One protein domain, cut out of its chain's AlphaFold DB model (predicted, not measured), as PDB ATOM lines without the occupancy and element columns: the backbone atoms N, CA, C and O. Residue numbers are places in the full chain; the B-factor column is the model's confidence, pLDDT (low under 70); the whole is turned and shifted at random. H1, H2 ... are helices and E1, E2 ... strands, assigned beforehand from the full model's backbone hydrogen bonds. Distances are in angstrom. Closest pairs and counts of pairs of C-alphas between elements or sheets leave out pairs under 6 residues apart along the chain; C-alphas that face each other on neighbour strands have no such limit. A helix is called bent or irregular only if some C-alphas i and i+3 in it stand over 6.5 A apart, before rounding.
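AT A GLANCE: This is residues 28 to 148 of the 162 residues of an uncharacterized protein of Planctomycetaceae bacterium (UniProt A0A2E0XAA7). H5 forms the core of a compact helical body: H1 packs on it running back the other way, H2 crosses it, and H4 packs on H2 largely beyond H5. The short H3 and the bent strand E1 lie toward one end, and E1 reaches back to H4. The printed part has 121 residues, in the order H1, H2, H3, E1, H4, H5, and is mostly helix. The radius of gyration of the C-alphas is 14.6 A, and the spans are 42 by 33 by 24 A.

HOW THE PARTS SIT: H1, residues 30 to 47, touches H5, residues 126 to 147, closest at the C-alphas of Ala 36 and Ala 135, 4.5 A; they run opposite ways at a shallow tilt of 33 degrees, only just short of steep. H2, residues 56 to 76, touches H5 with residues 63 to 71 alone, about perpendicular at 75 degrees; the closest C-alphas are those of Leu 67 and Ala 140, 6.0 A. H3, residues 78 to 85, is close to H5 but not clearly touching, closest at the C-alphas of Leu 81 and Ile 137, 7.6 A. E1, residues 94 to 103, pairs with no named strand; its C-alpha 102 is 5.0 A from that of Ala 71 in H2. H4, residues 105 to 121, touches H2 at a steep tilt of 48 degrees, closest at the C-alphas of Arg 65 and Asn 111, 5.6 A. H1 and H4 are apart. Every O i to N i+4 pair is within hydrogen-bond range in H1, H2 and H5, against 2 of 4 in H3 and 12 of 13 in H4.

IN THESE COORDINATES: H1 is 26.1 A long from C-alpha 30 at (22.826, 17.116, -35.883), H2 30.6 A and H4 24.8 A. E1 is 24.5 A long and bends by 65 degrees at residue 97. H5, 31.1 A, ends at C-alpha 147 at (32.674, 22.903, -33.180).

THE WHOLE: The C-alphas farthest apart are those of Asp 50 and Glu 95, 43.4 A. The printed part has no cut and no long link. Residues 47 to 54 and 145 to 148 have pLDDT under 70.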
ATOM      1  N   LEU A  28      23.441  17.615 -27.913       89.88
ATOM      2  CA  LEU A  28      22.634  17.909 -29.094       89.88
ATOM      3  C   LEU A  28      23.114  17.086 -30.287       89.88
ATOM      4  O   LEU A  28      24.315  16.877 -30.494       89.88
ATOM      5  N   THR A  29      22.160  16.586 -31.059       87.81
ATOM      6  CA  THR A  29      22.403  15.869 -32.307       87.81
ATOM      7  C   THR A  29      22.399  16.830 -33.492       87.81
ATOM      8  O   THR A  29      21.908  17.956 -33.417       87.81
ATOM      9  N   THR A  30      22.930  16.371 -34.625       87.38
ATOM     10  CA  THR A  30      22.826  17.116 -35.883       87.38
ATOM     11  C   THR A  30      21.364  17.342 -36.279       87.38
ATOM     12  O   THR A  30      21.040  18.399 -36.814       87.38
ATOM     13  N   ASP A  31      20.468  16.395 -35.980       89.81
ATOM     14  CA  ASP A  31      19.042  16.536 -36.276       89.81
ATOM     15  C   ASP A  31      18.379  17.634 -35.444       89.81
ATOM     16  O   ASP A  31      17.626  18.422 -36.011       89.81
ATOM     17  N   ASP A  32      18.732  17.774 -34.161       91.00
ATOM     18  CA  ASP A  32      18.236  18.874 -33.318       91.00
ATOM     19  C   ASP A  32      18.628  20.235 -33.907       91.00
ATOM     20  O   ASP A  32      17.801  21.134 -34.056       91.00
ATOM     21  N   THR A  33      19.897  20.376 -34.309       90.94
ATOM     22  CA  THR A  33      20.392  21.618 -34.924       90.94
ATOM     23  C   THR A  33      19.768  21.885 -36.291       90.94
ATOM     24  O   THR A  33      19.483  23.034 -36.625       90.94
ATOM     25  N   ARG A  34      19.513  20.834 -37.078       91.50
ATOM     26  CA  ARG A  34      18.871  20.935 -38.391       91.50
ATOM     27  C   ARG A  34      17.417  21.371 -38.253       91.50
ATOM     28  O   ARG A  34      16.994  22.253 -38.996       91.50
ATOM     29  N   GLU A  35      16.670  20.787 -37.321       93.00
ATOM     30  CA  GLU A  35      15.278  21.171 -37.072       93.00
ATOM     31  C   GLU A  35      15.198  22.614 -36.566       93.00
ATOM     32  O   GLU A  35      14.404  23.398 -37.080       93.00
ATOM     33  N   ALA A  36      16.092  23.017 -35.658       93.38
ATOM     34  CA  ALA A  36      16.178  24.402 -35.200       93.38
ATOM     35  C   ALA A  36      16.504  25.381 -36.341       93.38
ATOM     36  O   ALA A  36      15.860  26.423 -36.456       93.38
ATOM     37  N   ALA A  37      17.441  25.042 -37.235       90.62
ATOM     38  CA  ALA A  37      17.742  25.861 -38.413       90.62
ATOM     39  C   ALA A  37      16.515  26.016 -39.324       90.62
ATOM     40  O   ALA A  37      16.212  27.118 -39.795       90.62
ATOM     41  N   GLN A  38      15.783  24.921 -39.553       91.06
ATOM     42  CA  GLN A  38      14.555  24.932 -40.347       91.06
ATOM     43  C   GLN A  38      13.460  25.759 -39.677       91.06
ATOM     44  O   GLN A  38      12.816  26.554 -40.355       91.06
ATOM     45  N   GLN A  39      13.268  25.621 -38.366       92.12
ATOM     46  CA  GLN A  39      12.301  26.401 -37.600       92.12
ATOM     47  C   GLN A  39      12.625  27.895 -37.651       92.12
ATOM     48  O   GLN A  39      11.743  28.688 -37.971       92.12
ATOM     49  N   PHE A  40      13.884  28.276 -37.419       90.81
ATOM     50  CA  PHE A  40      14.331  29.664 -37.522       90.81
ATOM     51  C   PHE A  40      14.015  30.238 -38.909       90.81
ATOM     52  O   PHE A  40      13.369  31.275 -39.035       90.81
ATOM     53  N   SER A  41      14.393  29.502 -39.956       86.81
ATOM     54  CA  SER A  41      14.167  29.908 -41.346       86.81
ATOM     55  C   SER A  41      12.677  30.014 -41.682       86.81
ATOM     56  O   SER A  41      12.268  30.960 -42.349       86.81
ATOM     57  N   ARG A  42      11.853  29.069 -41.208       87.06
ATOM     58  CA  ARG A  42      10.397  29.057 -41.419       87.06
ATOM     59  C   ARG A  42       9.719  30.252 -40.764       87.06
ATOM     60  O   ARG A  42       8.896  30.881 -41.417       87.06
ATOM     61  N   VAL A  43      10.066  30.565 -39.514       87.81
ATOM     62  CA  VAL A  43       9.460  31.702 -38.811       87.81
ATOM     63  C   VAL A  43       9.775  33.004 -39.543       87.81
ATOM     64  O   VAL A  43       8.866  33.785 -39.819       87.81
ATOM     65  N   LEU A  44      11.032  33.206 -39.945       82.69
ATOM     66  CA  LEU A  44      11.401  34.407 -40.690       82.69
ATOM     67  C   LEU A  44      10.708  34.464 -42.053       82.69
ATOM     68  O   LEU A  44      10.107  35.482 -42.378       82.69
ATOM     69  N   ALA A  45      10.678  33.355 -42.798       79.12
ATOM     70  CA  ALA A  45       9.959  33.280 -44.068       79.12
ATOM     71  C   ALA A  45       8.457  33.585 -43.927       79.12
ATOM     72  O   ALA A  45       7.880  34.215 -44.808       79.12
ATOM     73  N   SER A  46       7.821  33.168 -42.827       76.81
ATOM     74  CA  SER A  46       6.391  33.419 -42.594       76.81
ATOM     75  C   SER A  46       6.055  34.865 -42.232       76.81
ATOM     76  O   SER A  46       4.926  35.292 -42.451       76.81
ATOM     77  N   ALA A  47       7.019  35.617 -41.704       68.88
ATOM     78  CA  ALA A  47       6.811  36.984 -41.235       68.88
ATOM     79  C   ALA A  47       7.365  38.058 -42.181       68.88
ATOM     80  O   ALA A  47       6.959  39.212 -42.117       68.88
ATOM     81  N   GLY A  48       8.271  37.674 -43.081       60.22
ATOM     82  CA  GLY A  48       8.851  38.533 -44.112       60.22
ATOM     83  C   GLY A  48       8.508  38.079 -45.525       60.22
ATOM     84  O   GLY A  48       9.362  38.179 -46.408       60.22
ATOM     85  N   ALA A  49       7.301  37.542 -45.737       50.44
ATOM     86  CA  ALA A  49       6.797  37.163 -47.054       50.44
ATOM     87  C   ALA A  49       6.549  38.416 -47.914       50.44
ATOM     88  O   ALA A  49       5.414  38.850 -48.049       50.44
ATOM     89  N   ASP A  50       7.647  39.030 -48.365       49.31
ATOM     90  CA  ASP A  50       7.852  39.667 -49.673       49.31
ATOM     91  C   ASP A  50       9.337  40.099 -49.856       49.31
ATOM     92  O   ASP A  50       9.802  40.137 -50.987       49.31
ATOM     93  N   ASP A  51      10.141  40.281 -48.788       57.06
ATOM     94  CA  ASP A  51      11.483  40.916 -48.884       57.06
ATOM     95  C   ASP A  51      12.709  40.033 -48.534       57.06
ATOM     96  O   ASP A  51      13.845  40.405 -48.826       57.06
ATOM     97  N   ILE A  52      12.558  38.849 -47.918       58.94
ATOM     98  CA  ILE A  52      13.734  38.060 -47.455       58.94
ATOM     99  C   ILE A  52      14.590  37.532 -48.617       58.94
ATOM    100  O   ILE A  52      15.809  37.408 -48.489       58.94
ATOM    101  N   TYR A  53      13.970  37.236 -49.761       58.94
ATOM    102  CA  TYR A  53      14.702  36.876 -50.978       58.94
ATOM    103  C   TYR A  53      15.438  38.074 -51.590       58.94
ATOM    104  O   TYR A  53      16.444  37.876 -52.270       58.94
ATOM    105  N   GLU A  54      14.962  39.293 -51.334       65.06
ATOM    106  CA  GLU A  54      15.585  40.533 -51.799       65.06
ATOM    107  C   GLU A  54      16.702  40.999 -50.851       65.06
ATOM    108  O   GLU A  54      17.640  41.669 -51.284       65.06
ATOM    109  N   GLN A  55      16.653  40.600 -49.572       71.88
ATOM    110  CA  GLN A  55      17.553  41.087 -48.520       71.88
ATOM    111  C   GLN A  55      18.178  39.945 -47.685       71.88
ATOM    112  O   GLN A  55      18.010  39.883 -46.463       71.88
ATOM    113  N   PRO A  56      18.970  39.039 -48.294       73.06
ATOM    114  CA  PRO A  56      19.652  37.957 -47.572       73.06
ATOM    115  C   PRO A  56      20.637  38.460 -46.499       73.06
ATOM    116  O   PRO A  56      20.909  37.755 -45.526       73.06
ATOM    117  N   ALA A  57      21.152  39.685 -46.649       78.31
ATOM    118  CA  ALA A  57      22.004  40.331 -45.654       78.31
ATOM    119  C   ALA A  57      21.257  40.602 -44.335       78.31
ATOM    120  O   ALA A  57      21.817  40.376 -43.262       78.31
ATOM    121  N   ASP A  58      19.981  40.995 -44.396       79.50
ATOM    122  CA  ASP A  58      19.154  41.238 -43.209       79.50
ATOM    123  C   ASP A  58      18.909  39.939 -42.429       79.50
ATOM    124  O   ASP A  58      18.960  39.933 -41.197       79.50
ATOM    125  N   LEU A  59      18.732  38.819 -43.139       79.94
ATOM    126  CA  LEU A  59      18.609  37.487 -42.542       79.94
ATOM    127  C   LEU A  59      19.892  37.070 -41.803       79.94
ATOM    128  O   LEU A  59      19.837  36.601 -40.663       79.94
ATOM    129  N   ALA A  60      21.053  37.250 -42.436       82.50
ATOM    130  CA  ALA A  60      22.340  36.968 -41.804       82.50
ATOM    131  C   ALA A  60      22.582  37.885 -40.591       82.50
ATOM    132  O   ALA A  60      23.068  37.428 -39.552       82.50
ATOM    133  N   CYS A  61      22.178  39.153 -40.696       85.94
ATOM    134  CA  CYS A  61      22.290  40.142 -39.631       85.94
ATOM    135  C   CYS A  61      21.452  39.763 -38.411       85.94
ATOM    136  O   CYS A  61      21.984  39.694 -37.300       85.94
ATOM    137  N   ILE A  62      20.162  39.462 -38.599       88.75
ATOM    138  CA  ILE A  62      19.288  39.102 -37.480       88.75
ATOM    139  C   ILE A  62      19.740  37.799 -36.821       88.75
ATOM    140  O   ILE A  62      19.800  37.735 -35.594       88.75
ATOM    141  N   LEU A  63      20.145  36.792 -37.603       89.56
ATOM    142  CA  LEU A  63      20.684  35.544 -37.061       89.56
ATOM    143  C   LEU A  63      21.936  35.803 -36.218       89.56
ATOM    144  O   LEU A  63      22.012  35.335 -35.084       89.56
ATOM    145  N   SER A  64      22.887  36.580 -36.738       90.81
ATOM    146  CA  SER A  64      24.133  36.898 -36.032       90.81
ATOM    147  C   SER A  64      23.867  37.632 -34.718       90.81
ATOM    148  O   SER A  64      24.421  37.266 -33.683       90.81
ATOM    149  N   ARG A  65      22.956  38.614 -34.717       92.88
ATOM    150  CA  ARG A  65      22.557  39.331 -33.495       92.88
ATOM    151  C   ARG A  65      21.887  38.408 -32.479       92.88
ATOM    152  O   ARG A  65      22.192  38.506 -31.293       92.88
ATOM    153  N   CYS A  66      21.019  37.501 -32.926       94.00
ATOM    154  CA  CYS A  66      20.380  36.509 -32.061       94.00
ATOM    155  C   CYS A  66      21.405  35.545 -31.443       94.00
ATOM    156  O   CYS A  66      21.340  35.279 -30.244       94.00
ATOM    157  N   LEU A  67      22.384  35.069 -32.217       93.62
ATOM    158  CA  LEU A  67      23.461  34.217 -31.702       93.62
ATOM    159  C   LEU A  67      24.334  34.956 -30.673       93.62
ATOM    160  O   LEU A  67      24.630  34.394 -29.621       93.62
ATOM    161  N   LEU A  68      24.678  36.225 -30.923       93.06
ATOM    162  CA  LEU A  68      25.392  37.067 -29.955       93.06
ATOM    163  C   LEU A  68      24.564  37.311 -28.684       93.06
ATOM    164  O   LEU A  68      25.107  37.280 -27.584       93.06
ATOM    165  N   ALA A  69      23.251  37.513 -28.800       94.50
ATOM    166  CA  ALA A  69      22.382  37.659 -27.633       94.50
ATOM    167  C   ALA A  69      22.348  36.380 -26.778       94.50
ATOM    168  O   ALA A  69      22.417  36.459 -25.554       94.50
ATOM    169  N   VAL A  70      22.318  35.203 -27.412       95.25
ATOM    170  CA  VAL A  70      22.444  33.919 -26.704       95.25
ATOM    171  C   VAL A  70      23.816  33.779 -26.041       95.25
ATOM    172  O   VAL A  70      23.899  33.305 -24.911       95.25
ATOM    173  N   ALA A  71      24.890  34.210 -26.703       93.94
ATOM    174  CA  ALA A  71      26.228  34.212 -26.121       93.94
ATOM    175  C   ALA A  71      26.331  35.128 -24.883       93.94
ATOM    176  O   ALA A  71      26.897  34.714 -23.873       93.94
ATOM    177  N   ASP A  72      25.740  36.328 -24.924       94.44
ATOM    178  CA  ASP A  72      25.631  37.232 -23.764       94.44
ATOM    179  C   ASP A  72      24.907  36.540 -22.596       94.44
ATOM    180  O   ASP A  72      25.400  36.524 -21.468       94.44
ATOM    181  N   GLU A  73      23.775  35.883 -22.866       94.38
ATOM    182  CA  GLU A  73      23.017  35.175 -21.828       94.38
ATOM    183  C   GLU A  73      23.764  33.948 -21.276       94.38
ATOM    184  O   GLU A  73      23.726  33.706 -20.069       94.38
ATOM    185  N   LEU A  74      24.512  33.217 -22.108       93.75
ATOM    186  CA  LEU A  74      25.390  32.131 -21.655       93.75
ATOM    187  C   LEU A  74      26.491  32.622 -20.705       93.75
ATOM    188  O   LEU A  74      26.869  31.887 -19.794       93.75
ATOM    189  N   LEU A  75      27.006  33.840 -20.895       92.56
ATOM    190  CA  LEU A  75      28.006  34.429 -20.001       92.56
ATOM    191  C   LEU A  75      27.385  34.949 -18.699       92.56
ATOM    192  O   LEU A  75      27.984  34.804 -17.635       92.56
ATOM    193  N   GLN A  76      26.199  35.554 -18.771       93.62
ATOM    194  CA  GLN A  76      25.557  36.179 -17.611       93.62
ATOM    195  C   GLN A  76      24.801  35.182 -16.728       93.62
ATOM    196  O   GLN A  76      24.878  35.255 -15.502       93.62
ATOM    197  N   ASN A  77      24.035  34.273 -17.334       93.31
ATOM    198  CA  ASN A  77      23.183  33.324 -16.622       93.31
ATOM    199  C   ASN A  77      23.006  32.012 -17.413       93.31
ATOM    200  O   ASN A  77      21.904  31.699 -17.880       93.31
ATOM    201  N   PRO A  78      24.067  31.191 -17.521       92.19
ATOM    202  CA  PRO A  78      24.022  29.953 -18.296       92.19
ATOM    203  C   PRO A  78      22.956  28.981 -17.785       92.19
ATOM    204  O   PRO A  78      22.366  28.252 -18.575       92.19
ATOM    205  N   HIS A  79      22.664  28.971 -16.481       90.75
ATOM    206  CA  HIS A  79      21.664  28.074 -15.900       90.75
ATOM    207  C   HIS A  79      20.253  28.333 -16.424       90.75
ATOM    208  O   HIS A  79      19.526  27.373 -16.673       90.75
ATOM    209  N   ASN A  80      19.873  29.601 -16.614       91.62
ATOM    210  CA  ASN A  80      18.559  29.950 -17.146       91.62
ATOM    211  C   ASN A  80      18.387  29.403 -18.566       91.62
ATOM    212  O   ASN A  80      17.461  28.645 -18.839       91.62
ATOM    213  N   LEU A  81      19.342  29.711 -19.442       93.12
ATOM    214  CA  LEU A  81      19.300  29.309 -20.842       93.12
ATOM    215  C   LEU A  81      19.407  27.790 -21.012       93.12
ATOM    216  O   LEU A  81      18.669  27.183 -21.787       93.12
ATOM    217  N   LEU A  82      20.297  27.150 -20.250       92.56
ATOM    218  CA  LEU A  82      20.528  25.711 -20.347       92.56
ATOM    219  C   LEU A  82      19.419  24.878 -19.684       92.56
ATOM    220  O   LEU A  82      19.294  23.694 -19.990       92.56
ATOM    221  N   SER A  83      18.566  25.475 -18.845       90.88
ATOM    222  CA  SER A  83      17.418  24.776 -18.243       90.88
ATOM    223  C   SER A  83      16.444  24.189 -19.277       90.88
ATOM    224  O   SER A  83      15.777  23.189 -19.006       90.88
ATOM    225  N   LEU A  84      16.431  24.738 -20.497       90.44
ATOM    226  CA  LEU A  84      15.660  24.233 -21.638       90.44
ATOM    227  C   LEU A  84      16.038  22.798 -22.045       90.44
ATOM    228  O   LEU A  84      15.258  22.115 -22.707       90.44
ATOM    229  N   PHE A  85      17.214  22.323 -21.630       93.56
ATOM    230  CA  PHE A  85      17.752  21.017 -22.000       93.56
ATOM    231  C   PHE A  85      17.733  19.996 -20.854       93.56
ATOM    232  O   PHE A  85      18.395  18.969 -20.941       93.56
ATOM    233  N   CYS A  86      16.978  20.219 -19.774       90.69
ATOM    234  CA  CYS A  86      16.934  19.281 -18.640       90.69
ATOM    235  C   CYS A  86      16.211  17.946 -18.925       90.69
ATOM    236  O   CYS A  86      16.203  17.058 -18.074       90.69
ATOM    237  N   SER A  87      15.589  17.785 -20.096       91.94
ATOM    238  CA  SER A  87      14.914  16.541 -20.481       91.94
ATOM    239  C   SER A  87      15.911  15.393 -20.728       91.94
ATOM    240  O   SER A  87      16.961  15.630 -21.327       91.94
ATOM    241  N   PRO A  88      15.565  14.127 -20.402       92.88
ATOM    242  CA  PRO A  88      16.468  12.977 -20.560       92.88
ATOM    243  C   PRO A  88      17.041  12.773 -21.971       92.88
ATOM    244  O   PRO A  88      18.094  12.165 -22.127       92.88
ATOM    245  N   GLN A  89      16.363  13.277 -23.005       92.25
ATOM    246  CA  GLN A  89      16.826  13.201 -24.394       92.25
ATOM    247  C   GLN A  89      18.122  13.984 -24.666       92.25
ATOM    248  O   GLN A  89      18.812  13.691 -25.639       92.25
ATOM    249  N   TYR A  90      18.456  14.953 -23.810       91.62
ATOM    250  CA  TYR A  90      19.638  15.811 -23.933       91.62
ATOM    251  C   TYR A  90      20.810  15.359 -23.052       91.62
ATOM    252  O   TYR A  90      21.858  16.007 -23.015       91.62
ATOM    253  N   GLU A  91      20.660  14.231 -22.359       91.12
ATOM    254  CA  GLU A  91      21.748  13.568 -21.650       91.12
ATOM    255  C   GLU A  91      22.656  12.777 -22.625       91.12
ATOM    256  O   GLU A  91      22.210  12.285 -23.671       91.12
ATOM    257  N   PRO A  92      23.940  12.566 -22.286       91.31
ATOM    258  CA  PRO A  92      24.641  13.125 -21.132       91.31
ATOM    259  C   PRO A  92      25.108  14.573 -21.356       91.31
ATOM    260  O   PRO A  92      25.337  15.002 -22.486       91.31
ATOM    261  N   TRP A  93      25.314  15.300 -20.259       92.12
ATOM    262  CA  TRP A  93      25.962  16.616 -20.269       92.12
ATOM    263  C   TRP A  93      27.487  16.516 -20.195       92.12
ATOM    264  O   TRP A  93      28.025  15.691 -19.458       92.12
ATOM    265  N   PHE A  94      28.184  17.427 -20.874       88.56
ATOM    266  CA  PHE A  94      29.644  17.459 -20.946       88.56
ATOM    267  C   PHE A  94      30.194  18.826 -20.563       88.56
ATOM    268  O   PHE A  94      29.730  19.846 -21.065       88.56
ATOM    269  N   GLU A  95      31.225  18.849 -19.724       90.69
ATOM    270  CA  GLU A  95      32.000  20.062 -19.475       90.69
ATOM    271  C   GLU A  95      32.961  20.324 -20.641       90.69
ATOM    272  O   GLU A  95      33.635  19.410 -21.127       90.69
ATOM    273  N   ARG A  96      32.990  21.565 -21.135       85.50
ATOM    274  CA  ARG A  96      33.766  21.964 -22.308       85.50
ATOM    275  C   ARG A  96      34.354  23.353 -22.141       85.50
ATOM    276  O   ARG A  96      33.681  24.261 -21.664       85.50
ATOM    277  N   ARG A  97      35.589  23.504 -22.612       88.75
ATOM    278  CA  ARG A  97      36.205  24.803 -22.881       88.75
ATOM    279  C   ARG A  97      35.706  25.291 -24.235       88.75
ATOM    280  O   ARG A  97      35.813  24.559 -25.220       88.75
ATOM    281  N   CYS A  98      35.145  26.488 -24.266       86.62
ATOM    282  CA  CYS A  98      34.552  27.088 -25.450       86.62
ATOM    283  C   CYS A  98      35.156  28.471 -25.686       86.62
ATOM    284  O   CYS A  98      35.187  29.285 -24.766       86.62
ATOM    285  N   ASP A  99      35.551  28.737 -26.929       88.38
ATOM    286  CA  ASP A  99      35.807  30.091 -27.411       88.38
ATOM    287  C   ASP A  99      34.481  30.656 -27.916       88.38
ATOM    288  O   ASP A  99      33.976  30.268 -28.973       88.38
ATOM    289  N   LEU A 100      33.864  31.510 -27.108       89.19
ATOM    290  CA  LEU A 100      32.553  32.075 -27.378       89.19
ATOM    291  C   LEU A 100      32.708  33.466 -27.988       89.19
ATOM    292  O   LEU A 100      33.303  34.356 -27.380       89.19
ATOM    293  N   LEU A 101      32.131  33.666 -29.170       90.00
ATOM    294  CA  LEU A 101      31.948  35.001 -29.724       90.00
ATOM    295  C   LEU A 101      30.721  35.630 -29.055       90.00
ATOM    296  O   LEU A 101      29.595  35.191 -29.287       90.00
ATOM    297  N   ALA A 102      30.945  36.622 -28.201       89.69
ATOM    298  CA  ALA A 102      29.916  37.321 -27.440       89.69
ATOM    299  C   ALA A 102      29.944  38.820 -27.766       89.69
ATOM    300  O   ALA A 102      30.963  39.321 -28.230       89.69
ATOM    301  N   PRO A 103      28.855  39.570 -27.567       91.00
ATOM    302  CA  PRO A 103      28.886  41.007 -27.775       91.00
ATOM    303  C   PRO A 103      29.663  41.698 -26.648       91.00
ATOM    304  O   PRO A 103      29.666  41.248 -25.501       91.00
ATOM    305  N   SER A 104      30.282  42.837 -26.957       90.94
ATOM    306  CA  SER A 104      30.760  43.776 -25.939       90.94
ATOM    307  C   SER A 104      29.594  44.227 -25.037       90.94
ATOM    308  O   SER A 104      28.424  44.105 -25.405       90.94
ATOM    309  N   ALA A 105      29.872  44.820 -23.870       86.12
ATOM    310  CA  ALA A 105      28.809  45.356 -23.010       86.12
ATOM    311  C   ALA A 105      27.941  46.418 -23.723       86.12
ATOM    312  O   ALA A 105      26.726  46.461 -23.520       86.12
ATOM    313  N   ALA A 106      28.547  47.255 -24.574       86.81
ATOM    314  CA  ALA A 106      27.820  48.228 -25.390       86.81
ATOM    315  C   ALA A 106      27.074  47.527 -26.541       86.81
ATOM    316  O   ALA A 106      25.869  47.738 -26.719       86.81
ATOM    317  N   GLY A 107      27.753  46.609 -27.231       88.94
ATOM    318  CA  GLY A 107      27.188  45.771 -28.284       88.94
ATOM    319  C   GLY A 107      25.967  44.974 -27.827       88.94
ATOM    320  O   GLY A 107      25.002  44.856 -28.573       88.94
ATOM    321  N   ALA A 108      25.938  44.476 -26.590       91.56
ATOM    322  CA  ALA A 108      24.837  43.673 -26.064       91.56
ATOM    323  C   ALA A 108      23.515  44.455 -26.048       91.56
ATOM    324  O   ALA A 108      22.480  43.952 -26.497       91.56
ATOM    325  N   ALA A 109      23.548  45.707 -25.580       90.12
ATOM    326  CA  ALA A 109      22.376  46.578 -25.558       90.12
ATOM    327  C   ALA A 109      21.918  46.949 -26.978       90.12
ATOM    328  O   ALA A 109      20.726  46.870 -27.283       90.12
ATOM    329  N   VAL A 110      22.866  47.292 -27.856       90.81
ATOM    330  CA  VAL A 110      22.596  47.638 -29.260       90.81
ATOM    331  C   VAL A 110      21.988  46.453 -30.011       90.81
ATOM    332  O   VAL A 110      20.973  46.603 -30.692       90.81
ATOM    333  N   ASN A 111      22.558  45.258 -29.852       91.81
ATOM    334  CA  ASN A 111      22.086  44.037 -30.497       91.81
ATOM    335  C   ASN A 111      20.680  43.659 -30.025       91.81
ATOM    336  O   ASN A 111      19.824  43.388 -30.865       91.81
ATOM    337  N   ARG A 112      20.396  43.719 -28.716       92.75
ATOM    338  CA  ARG A 112      19.046  43.455 -28.186       92.75
ATOM    339  C   ARG A 112      18.002  44.435 -28.725       92.75
ATOM    340  O   ARG A 112      16.924  44.003 -29.131       92.75
ATOM    341  N   ALA A 113      18.323  45.728 -28.774       93.12
ATOM    342  CA  ALA A 113      17.421  46.739 -29.325       93.12
ATOM    343  C   ALA A 113      17.161  46.525 -30.826       93.12
ATOM    344  O   ALA A 113      16.017  46.602 -31.271       93.12
ATOM    345  N   ALA A 114      18.203  46.201 -31.597       91.75
ATOM    346  CA  ALA A 114      18.083  45.918 -33.025       91.75
ATOM    347  C   ALA A 114      17.251  44.656 -33.303       91.75
ATOM    348  O   ALA A 114      16.422  44.668 -34.209       91.75
ATOM    349  N   ILE A 115      17.418  43.593 -32.506       92.88
ATOM    350  CA  ILE A 115      16.580  42.389 -32.602       92.88
ATOM    351  C   ILE A 115      15.113  42.760 -32.388       92.88
ATOM    352  O   ILE A 115      14.291  42.481 -33.253       92.88
ATOM    353  N   ALA A 116      14.789  43.435 -31.280       93.12
ATOM    354  CA  ALA A 116      13.415  43.834 -30.980       93.12
ATOM    355  C   ALA A 116      12.811  44.689 -32.107       93.12
ATOM    356  O   ALA A 116      11.744  44.362 -32.619       93.12
ATOM    357  N   SER A 117      13.543  45.708 -32.570       91.88
ATOM    358  CA  SER A 117      13.103  46.575 -33.666       91.88
ATOM    359  C   SER A 117      12.861  45.810 -34.969       91.88
ATOM    360  O   SER A 117      11.906  46.119 -35.679       91.88
ATOM    361  N   THR A 118      13.709  44.836 -35.309       88.56
ATOM    362  CA  THR A 118      13.537  44.015 -36.516       88.56
ATOM    363  C   THR A 118      12.313  43.120 -36.399       88.56
ATOM    364  O   THR A 118      11.513  43.071 -37.329       88.56
ATOM    365  N   LEU A 119      12.126  42.457 -35.255       89.50
ATOM    366  CA  LEU A 119      10.977  41.582 -35.034       89.50
ATOM    367  C   LEU A 119       9.654  42.366 -35.031       89.50
ATOM    368  O   LEU A 119       8.662  41.885 -35.572       89.50
ATOM    369  N   ASP A 120       9.646  43.585 -34.485       90.25
ATOM    370  CA  ASP A 120       8.487  44.486 -34.517       90.25
ATOM    371  C   ASP A 120       8.183  44.961 -35.942       90.25
ATOM    372  O   ASP A 120       7.036  44.911 -36.384       90.25
ATOM    373  N   ARG A 121       9.216  45.366 -36.694       87.56
ATOM    374  CA  ARG A 121       9.097  45.775 -38.102       87.56
ATOM    375  C   ARG A 121       8.542  44.653 -38.979       87.56
ATOM    376  O   ARG A 121       7.733  44.921 -39.861       87.56
ATOM    377  N   TRP A 122       8.957  43.415 -38.721       86.44
ATOM    378  CA  TRP A 122       8.472  42.214 -39.410       86.44
ATOM    379  C   TRP A 122       7.169  41.662 -38.822       86.44
ATOM    380  O   TRP A 122       6.709  40.611 -39.249       86.44
ATOM    381  N   GLN A 123       6.566  42.356 -37.849       88.62
ATOM    382  CA  GLN A 123       5.289  41.985 -37.233       88.62
ATOM    383  C   GLN A 123       5.269  40.535 -36.719       88.62
ATOM    384  O   GLN A 123       4.252  39.847 -36.775       88.62
ATOM    385  N   ILE A 124       6.408  40.070 -36.200       87.94
ATOM    386  CA  ILE A 124       6.550  38.733 -35.626       87.94
ATOM    387  C   ILE A 124       5.715  38.692 -34.343       87.94
ATOM    388  O   ILE A 124       5.981  39.456 -33.409       87.94
ATOM    389  N   ASP A 125       4.727  37.802 -34.283       90.38
ATOM    390  CA  ASP A 125       3.924  37.580 -33.077       90.38
ATOM    391  C   ASP A 125       4.718  36.883 -31.954       90.38
ATOM    392  O   ASP A 125       5.790  36.320 -32.175       90.38
ATOM    393  N   ASP A 126       4.189  36.900 -30.730       91.69
ATOM    394  CA  ASP A 126       4.879  36.354 -29.555       91.69
ATOM    395  C   ASP A 126       5.182  34.853 -29.664       91.69
ATOM    396  O   ASP A 126       6.242  34.398 -29.227       91.69
ATOM    397  N   ALA A 127       4.293  34.069 -30.281       91.88
ATOM    398  CA  ALA A 127       4.516  32.637 -30.464       91.88
ATOM    399  C   ALA A 127       5.721  32.395 -31.384       91.88
ATOM    400  O   ALA A 127       6.609  31.602 -31.069       91.88
ATOM    401  N   ASN A 128       5.803  33.144 -32.479       91.31
ATOM    402  CA  ASN A 128       6.913  33.118 -33.415       91.31
ATOM    403  C   ASN A 128       8.207  33.675 -32.804       91.31
ATOM    404  O   ASN A 128       9.279  33.117 -33.047       91.31
ATOM    405  N   ARG A 129       8.138  34.692 -31.934       92.31
ATOM    406  CA  ARG A 129       9.299  35.156 -31.148       92.31
ATOM    407  C   ARG A 129       9.845  34.045 -30.261       92.31
ATOM    408  O   ARG A 129      11.045  33.787 -30.287       92.31
ATOM    409  N   HIS A 130       8.978  33.333 -29.540       92.56
ATOM    410  CA  HIS A 130       9.388  32.193 -28.717       92.56
ATOM    411  C   HIS A 130      10.026  31.070 -29.544       92.56
ATOM    412  O   HIS A 130      11.032  30.488 -29.119       92.56
ATOM    413  N   LEU A 131       9.483  30.783 -30.731       92.50
ATOM    414  CA  LEU A 131      10.050  29.792 -31.647       92.50
ATOM    415  C   LEU A 131      11.423  30.224 -32.177       92.50
ATOM    416  O   LEU A 131      12.312  29.375 -32.253       92.50
ATOM    417  N   LEU A 132      11.616  31.509 -32.499       92.88
ATOM    418  CA  LEU A 132      12.914  32.054 -32.909       92.88
ATOM    419  C   LEU A 132      13.935  31.948 -31.786       92.88
ATOM    420  O   LEU A 132      15.000  31.383 -32.000       92.88
ATOM    421  N   THR A 133      13.598  32.427 -30.586       93.62
ATOM    422  CA  THR A 133      14.486  32.355 -29.421       93.62
ATOM    423  C   THR A 133      14.904  30.915 -29.135       93.62
ATOM    424  O   THR A 133      16.096  30.633 -29.027       93.62
ATOM    425  N   SER A 134      13.949  29.981 -29.092       93.81
ATOM    426  CA  SER A 134      14.240  28.561 -28.852       93.81
ATOM    427  C   SER A 134      15.146  27.974 -29.938       93.81
ATOM    428  O   SER A 134      16.125  27.293 -29.631       93.81
ATOM    429  N   ALA A 135      14.864  28.273 -31.209       94.50
ATOM    430  CA  ALA A 135      15.679  27.812 -32.325       94.50
ATOM    431  C   ALA A 135      17.105  28.381 -32.267       94.50
ATOM    432  O   ALA A 135      18.070  27.633 -32.410       94.50
ATOM    433  N   THR A 136      17.263  29.680 -32.001       94.88
ATOM    434  CA  THR A 136      18.577  30.315 -31.847       94.88
ATOM    435  C   THR A 136      19.365  29.704 -30.691       94.88
ATOM    436  O   THR A 136      20.556  29.446 -30.851       94.88
ATOM    437  N   ILE A 137      18.722  29.410 -29.557       95.44
ATOM    438  CA  ILE A 137      19.376  28.755 -28.419       95.44
ATOM    439  C   ILE A 137      19.906  27.372 -28.816       95.44
ATOM    440  O   ILE A 137      21.078  27.076 -28.576       95.44
ATOM    441  N   ILE A 138      19.089  26.544 -29.478       94.81
ATOM    442  CA  ILE A 138      19.517  25.220 -29.955       94.81
ATOM    443  C   ILE A 138      20.667  25.345 -30.961       94.81
ATOM    444  O   ILE A 138      21.628  24.580 -30.883       94.81
ATOM    445  N   LEU A 139      20.608  26.313 -31.879       92.88
ATOM    446  CA  LEU A 139      21.673  26.556 -32.855       92.88
ATOM    447  C   LEU A 139      22.985  26.965 -32.183       92.88
ATOM    448  O   LEU A 139      24.028  26.389 -32.487       92.88
ATOM    449  N   ALA A 140      22.942  27.911 -31.244       92.44
ATOM    450  CA  ALA A 140      24.124  28.375 -30.529       92.44
ATOM    451  C   ALA A 140      24.739  27.249 -29.687       92.44
ATOM    452  O   ALA A 140      25.904  26.901 -29.874       92.44
ATOM    453  N   VAL A 141      23.949  26.604 -28.823       91.69
ATOM    454  CA  VAL A 141      24.418  25.508 -27.957       91.69
ATOM    455  C   VAL A 141      24.884  24.310 -28.789       91.69
ATOM    456  O   VAL A 141      25.924  23.713 -28.503       91.69
ATOM    457  N   GLY A 142      24.165  23.986 -29.865       89.12
ATOM    458  CA  GLY A 142      24.532  22.929 -30.801       89.12
ATOM    459  C   GLY A 142      25.835  23.227 -31.538       89.12
ATOM    460  O   GLY A 142      26.663  22.328 -31.696       89.12
ATOM    461  N   SER A 143      26.075  24.484 -31.922       86.00
ATOM    462  CA  SER A 143      27.343  24.906 -32.527       86.00
ATOM    463  C   SER A 143      28.514  24.723 -31.555       86.00
ATOM    464  O   SER A 143      29.521  24.126 -31.922       86.00
ATOM    465  N   LEU A 144      28.354  25.076 -30.276       84.75
ATOM    466  CA  LEU A 144      29.377  24.853 -29.246       84.75
ATOM    467  C   LEU A 144      29.619  23.354 -28.986       84.75
ATOM    468  O   LEU A 144      30.754  22.906 -28.798       84.75
ATOM    469  N   GLY A 145      28.559  22.542 -29.037       68.06
ATOM    470  CA  GLY A 145      28.643  21.084 -28.923       68.06
ATOM    471  C   GLY A 145      29.324  20.398 -30.118       68.06
ATOM    472  O   GLY A 145      29.922  19.327 -29.958       68.06
ATOM    473  N   THR A 146      29.273  21.003 -31.309       62.66
ATOM    474  CA  THR A 146      29.762  20.411 -32.569       62.66
ATOM    475  C   THR A 146      31.109  20.964 -33.030       62.66
ATOM    476  O   THR A 146      31.935  20.179 -33.487       62.66
ATOM    477  N   ILE A 147      31.389  22.257 -32.841       54.62
ATOM    478  CA  ILE A 147      32.674  22.903 -33.180       54.62
ATOM    479  C   ILE A 147      33.811  22.360 -32.293       54.62
ATOM    480  O   ILE A 147      34.953  22.254 -32.730       54.62
ATOM    481  N   GLY A 148      33.486  21.856 -31.096       41.41
ATOM    482  CA  GLY A 148      34.405  21.078 -30.258       41.41
ATOM    483  C   GLY A 148      34.726  19.658 -30.760       41.41
ATOM    484  O   GLY A 148      35.471  18.950 -30.091       41.41
TER     485      GLY A 148